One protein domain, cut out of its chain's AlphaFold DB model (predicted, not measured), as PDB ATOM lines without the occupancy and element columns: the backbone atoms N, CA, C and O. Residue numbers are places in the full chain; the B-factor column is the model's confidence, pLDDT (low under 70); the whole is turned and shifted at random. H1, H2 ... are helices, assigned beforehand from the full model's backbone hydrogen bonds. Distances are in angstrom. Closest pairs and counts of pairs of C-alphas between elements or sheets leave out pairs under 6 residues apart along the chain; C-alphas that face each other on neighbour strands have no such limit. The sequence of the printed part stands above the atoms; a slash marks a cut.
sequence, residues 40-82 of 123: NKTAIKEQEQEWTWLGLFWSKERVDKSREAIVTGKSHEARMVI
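AT A GLANCE: This is residues 40 to 82 of the 123 residues of the protein "Str. FM013" of Penicillium camemberti FM 013 (UniProt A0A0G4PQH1). What is the shape? Two helices, H2 and H1, meet near a tight turn and spread as a V; residues 71 to 82, after H2, fold back on themselves near its open end. What makes it up? The printed part has 43 residues, H1 then H2, no named strand; it is all helix, with under half of the residues in named elements. It is compact, radius of gyration of the C-alphas 10.2 A, spanning 27 by 18 by 17 A.

IN THESE COORDINATES: Where is H2? Residues 60 to 70, 15.7 A long, end at C-alpha 70, (28.146, 6.912, 32.411). And H1? Residues 48 to 57, 15.2 A long, begin at C-alpha 48, (28.234, 7.195, 18.365).

HOW THE PARTS SIT: Do H2 and H1 touch? They touch, closest C-alphas Gly 55 and Val 63, 6.4 A apart, and run opposite ways at a steep tilt of 48 degrees. Their backbones? Every O i to N i+4 pair of H2 is within hydrogen-bond range, and 4 of 6 in H1. What follows H2? Residues 71 to 72 pair with 79 to 80, antiparallel.

THE WHOLE: How large? The farthest C-alphas, Phe 57 and Glu 77, are 28.0 A apart. Any cut? The printed part has no cut. Where is pLDDT under 70? Residues 40 to 47 and 73 to 82.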
ATOM      1  N   ASN A  40      21.802  12.758  27.238       60.91
ATOM      2  CA  ASN A  40      20.985  11.589  27.615       60.91
ATOM      3  C   ASN A  40      19.697  11.453  26.778       60.91
ATOM      4  O   ASN A  40      18.917  10.532  26.994       60.91
ATOM      5  N   LYS A  41      19.411  12.401  25.871       54.47
ATOM      6  CA  LYS A  41      18.134  12.443  25.129       54.47
ATOM      7  C   LYS A  41      18.169  11.761  23.759       54.47
ATOM      8  O   LYS A  41      17.104  11.493  23.215       54.47
ATOM      9  N   THR A  42      19.349  11.492  23.213       55.19
ATOM     10  CA  THR A  42      19.551  10.721  21.978       55.19
ATOM     11  C   THR A  42      19.701   9.238  22.320       55.19
ATOM     12  O   THR A  42      20.303   8.892  23.339       55.19
ATOM     13  N   ALA A  43      19.144   8.336  21.512       57.72
ATOM     14  CA  ALA A  43      19.402   6.909  21.699       57.72
ATOM     15  C   ALA A  43      20.919   6.668  21.588       57.72
ATOM     16  O   ALA A  43      21.573   7.307  20.777       57.72
ATOM     17  N   ILE A  44      21.512   5.735  22.341       60.25
ATOM     18  CA  ILE A  44      22.981   5.540  22.317       60.25
ATOM     19  C   ILE A  44      23.525   5.260  20.907       60.25
ATOM     20  O   ILE A  44      24.653   5.629  20.599       60.25
ATOM     21  N   LYS A  45      22.708   4.671  20.021       58.12
ATOM     22  CA  LYS A  45      23.038   4.515  18.594       58.12
ATOM     23  C   LYS A  45      23.195   5.846  17.851       58.12
ATOM     24  O   LYS A  45      23.998   5.924  16.933       58.12
ATOM     25  N   GLU A  46      22.432   6.863  18.231       60.06
ATOM     26  CA  GLU A  46      22.521   8.223  17.694       60.06
ATOM     27  C   GLU A  46      23.710   8.986  18.293       60.06
ATOM     28  O   GLU A  46      24.121   9.976  17.706       60.06
ATOM     29  N   GLN A  47      24.289   8.489  19.398       64.56
ATOM     30  CA  GLN A  47      25.393   9.126  20.125       64.56
ATOM     31  C   GLN A  47      26.802   8.679  19.717       64.56
ATOM     32  O   GLN A  47      27.801   9.183  20.235       64.56
ATOM     33  N   GLU A  48      26.926   7.688  18.829       70.88
ATOM     34  CA  GLU A  48      28.234   7.195  18.365       70.88
ATOM     35  C   GLU A  48      29.050   8.306  17.674       70.88
ATOM     36  O   GLU A  48      30.285   8.307  17.728       70.88
ATOM     37  N   GLN A  49      28.376   9.294  17.073       71.75
ATOM     38  CA  GLN A  49      29.040  10.453  16.475       71.75
ATOM     39  C   GLN A  49      29.693  11.335  17.544       71.75
ATOM     40  O   GLN A  49      30.841  11.739  17.382       71.75
ATOM     41  N   GLU A  50      29.022  11.590  18.663       72.88
ATOM     42  CA  GLU A  50      29.517  12.400  19.776       72.88
ATOM     43  C   GLU A  50      30.772  11.779  20.401       72.88
ATOM     44  O   GLU A  50      31.759  12.479  20.636       72.88
ATOM     45  N   TRP A  51      30.791  10.457  20.600       77.75
ATOM     46  CA  TRP A  51      31.986   9.751  21.084       77.75
ATOM     47  C   TRP A  51      33.138   9.802  20.076       77.75
ATOM     48  O   TRP A  51      34.298   9.938  20.471       77.75
ATOM     49  N   THR A  52      32.824   9.762  18.778       79.44
ATOM     50  CA  THR A  52      33.811   9.941  17.705       79.44
ATOM     51  C   THR A  52      34.422  11.343  17.747       79.44
ATOM     52  O   THR A  52      35.644  11.476  17.685       79.44
ATOM     53  N   TRP A  53      33.604  12.386  17.935       77.25
ATOM     54  CA  TRP A  53      34.079  13.765  18.092       77.25
ATOM     55  C   TRP A  53      34.989  13.926  19.311       77.25
ATOM     56  O   TRP A  53      36.039  14.557  19.213       77.25
ATOM     57  N   LEU A  54      34.646  13.309  20.446       74.69
ATOM     58  CA  LEU A  54      35.506  13.310  21.636       74.69
ATOM     59  C   LEU A  54      36.860  12.628  21.386       74.69
ATOM     60  O   LEU A  54      37.871  13.060  21.943       74.69
ATOM     61  N   GLY A  55      36.898  11.618  20.515       79.56
ATOM     62  CA  GLY A  55      38.128  10.958  20.072       79.56
ATOM     63  C   GLY A  55      39.100  11.861  19.305       79.56
ATOM     64  O   GLY A  55      40.279  11.531  19.217       79.56
ATOM     65  N   LEU A  56      38.651  13.013  18.790       80.38
ATOM     66  CA  LEU A  56      39.546  14.005  18.179       80.38
ATOM     67  C   LEU A  56      40.340  14.800  19.218       80.38
ATOM     68  O   LEU A  56      41.423  15.296  18.919       80.38
ATOM     69  N   PHE A  57      39.806  14.930  20.432       73.25
ATOM     70  CA  PHE A  57      40.408  15.729  21.500       73.25
ATOM     71  C   PHE A  57      41.096  14.866  22.558       73.25
ATOM     72  O   PHE A  57      42.025  15.328  23.220       73.25
ATOM     73  N   TRP A  58      40.652  13.619  22.739       78.12
ATOM     74  CA  TRP A  58      41.127  12.721  23.789       78.12
ATOM     75  C   TRP A  58      41.529  11.350  23.249       78.12
ATOM     76  O   TRP A  58      41.017  10.878  22.240       78.12
ATOM     77  N   SER A  59      42.427  10.673  23.973       84.44
ATOM     78  CA  SER A  59      42.815   9.302  23.644       84.44
ATOM     79  C   SER A  59      41.616   8.354  23.702       84.44
ATOM     80  O   SER A  59      40.728   8.504  24.547       84.44
ATOM     81  N   LYS A  60      41.628   7.324  22.850       84.75
ATOM     82  CA  LYS A  60      40.581   6.293  22.810       84.75
ATOM     83  C   LYS A  60      40.310   5.692  24.193       84.75
ATOM     84  O   LYS A  60      39.164   5.619  24.607       84.75
ATOM     85  N   GLU A  61      41.363   5.359  24.939       85.62
ATOM     86  CA  GLU A  61      41.250   4.839  26.309       85.62
ATOM     87  C   GLU A  61      40.454   5.782  27.225       85.62
ATOM     88  O   GLU A  61      39.607   5.350  28.008       85.62
ATOM     89  N   ARG A  62      40.704   7.092  27.122       77.81
ATOM     90  CA  ARG A  62      40.014   8.104  27.924       77.81
ATOM     91  C   ARG A  62      38.552   8.232  27.513       77.81
ATOM     92  O   ARG A  62      37.712   8.424  28.389       77.81
ATOM     93  N   VAL A  63      38.250   8.133  26.222       79.94
ATOM     94  CA  VAL A  63      36.878   8.150  25.698       79.94
ATOM     95  C   VAL A  63      36.113   6.899  26.140       79.94
ATOM     96  O   VAL A  63      35.023   7.029  26.691       79.94
ATOM     97  N   ASP A  64      36.709   5.712  26.016       83.38
ATOM     98  CA  ASP A  64      36.092   4.438  26.403       83.38
ATOM     99  C   ASP A  64      35.770   4.403  27.903       83.38
ATOM    100  O   ASP A  64      34.622   4.180  28.279       83.38
ATOM    101  N   LYS A  65      36.742   4.741  28.766       81.12
ATOM    102  CA  LYS A  65      36.524   4.834  30.223       81.12
ATOM    103  C   LYS A  65      35.418   5.825  30.581       81.12
ATOM    104  O   LYS A  65      34.649   5.599  31.510       81.12
ATOM    105  N   SER A  66      35.343   6.937  29.849       75.19
ATOM    106  CA  SER A  66      34.303   7.952  30.046       75.19
ATOM    107  C   SER A  66      32.921   7.400  29.694       75.19
ATOM    108  O   SER A  66      31.967   7.620  30.436       75.19
ATOM    109  N   ARG A  67      32.827   6.656  28.587       77.31
ATOM    110  CA  ARG A  67      31.598   6.014  28.122       77.31
ATOM    111  C   ARG A  67      31.131   4.931  29.088       77.31
ATOM    112  O   ARG A  67      29.982   4.969  29.509       77.31
ATOM    113  N   GLU A  68      32.008   4.005  29.468       78.81
ATOM    114  CA  GLU A  68      31.697   2.897  30.385       78.81
ATOM    115  C   GLU A  68      31.156   3.378  31.728       78.81
ATOM    116  O   GLU A  68      30.287   2.747  32.324       78.81
ATOM    117  N   ALA A  69      31.656   4.512  32.205       72.50
ATOM    118  CA  ALA A  69      31.326   4.967  33.536       72.50
ATOM    119  C   ALA A  69      29.976   5.725  33.597       72.50
ATOM    120  O   ALA A  69      29.357   5.780  34.661       72.50
ATOM    121  N   ILE A  70      29.477   6.269  32.474       72.06
ATOM    122  CA  ILE A  70      28.146   6.912  32.411       72.06
ATOM    123  C   ILE A  70      27.091   6.080  31.682       72.06
ATOM    124  O   ILE A  70      25.906   6.319  31.890       72.06
ATOM    125  N   VAL A  71      27.471   5.109  30.851       75.75
ATOM    126  CA  VAL A  71      26.543   4.231  30.128       75.75
ATOM    127  C   VAL A  71      26.370   2.922  30.892       75.75
ATOM    128  O   VAL A  71      27.320   2.175  31.089       75.75
ATOM    129  N   THR A  72      25.136   2.598  31.275       70.25
ATOM    130  CA  THR A  72      24.796   1.297  31.878       70.25
ATOM    131  C   THR A  72      23.850   0.511  30.986       70.25
ATOM    132  O   THR A  72      23.019   1.116  30.317       70.25
ATOM    133  N   GLY A  73      23.929  -0.822  31.014       63.25
ATOM    134  CA  GLY A  73      23.102  -1.714  30.191       63.25
ATOM    135  C   GLY A  73      23.804  -2.166  28.906       63.25
ATOM    136  O   GLY A  73      24.899  -1.710  28.586       63.25
ATOM    137  N   LYS A  74      23.195  -3.107  28.173       59.59
ATOM    138  CA  LYS A  74      23.746  -3.652  26.919       59.59
ATOM    139  C   LYS A  74      22.893  -3.228  25.727       59.59
ATOM    140  O   LYS A  74      21.668  -3.289  25.784       59.59
ATOM    141  N   SER A  75      23.549  -2.898  24.614       61.44
ATOM    142  CA  SER A  75      22.916  -2.716  23.300       61.44
ATOM    143  C   SER A  75      21.715  -1.750  23.335       61.44
ATOM    144  O   SER A  75      21.899  -0.555  23.537       61.44
ATOM    145  N   HIS A  76      20.492  -2.242  23.135       53.09
ATOM    146  CA  HIS A  76      19.277  -1.438  22.976       53.09
ATOM    147  C   HIS A  76      18.674  -0.925  24.292       53.09
ATOM    148  O   HIS A  76      17.820  -0.046  24.269       53.09
ATOM    149  N   GLU A  77      19.122  -1.455  25.430       54.94
ATOM    150  CA  GLU A  77      18.665  -1.057  26.769       54.94
ATOM    151  C   GLU A  77      19.651  -0.122  27.464       54.94
ATOM    152  O   GLU A  77      19.431   0.283  28.608       54.94
ATOM    153  N   ALA A  78      20.765   0.187  26.800       61.34
ATOM    154  CA  ALA A  78      21.784   1.016  27.392       61.34
ATOM    155  C   ALA A  78      21.222   2.433  27.639       61.34
ATOM    156  O   ALA A  78      20.567   3.033  26.784       61.34
ATOM    157  N   ARG A  79      21.436   2.950  28.849       63.53
ATOM    158  CA  ARG A  79      20.971   4.262  29.312       63.53
ATOM    159  C   ARG A  79      22.136   5.017  29.925       63.53
ATOM    160  O   ARG A  79      22.936   4.420  30.652       63.53
ATOM    161  N   MET A  80      22.206   6.323  29.674       67.50
ATOM    162  CA  MET A  80      23.157   7.168  30.381       67.50
ATOM    163  C   MET A  80      22.640   7.485  31.785       67.50
ATOM    164  O   MET A  80      21.590   8.101  31.979       67.50
ATOM    165  N   VAL A  81      23.399   7.072  32.793       69.25
ATOM    166  CA  VAL A  81      23.123   7.357  34.200       69.25
ATOM    167  C   VAL A  81      23.814   8.660  34.568       69.25
ATOM    168  O   VAL A  81      24.836   8.702  35.241       69.25
ATOM    169  N   ILE A  82      23.242   9.751  34.081       68.62
ATOM    170  CA  ILE A  82      23.771  11.109  34.253       68.62
ATOM    171  C   ILE A  82      23.540  11.703  35.649       68.62
ATOM    172  O   ILE A  82      24.197  12.677  35.996       68.62
TER     173      ILE A  82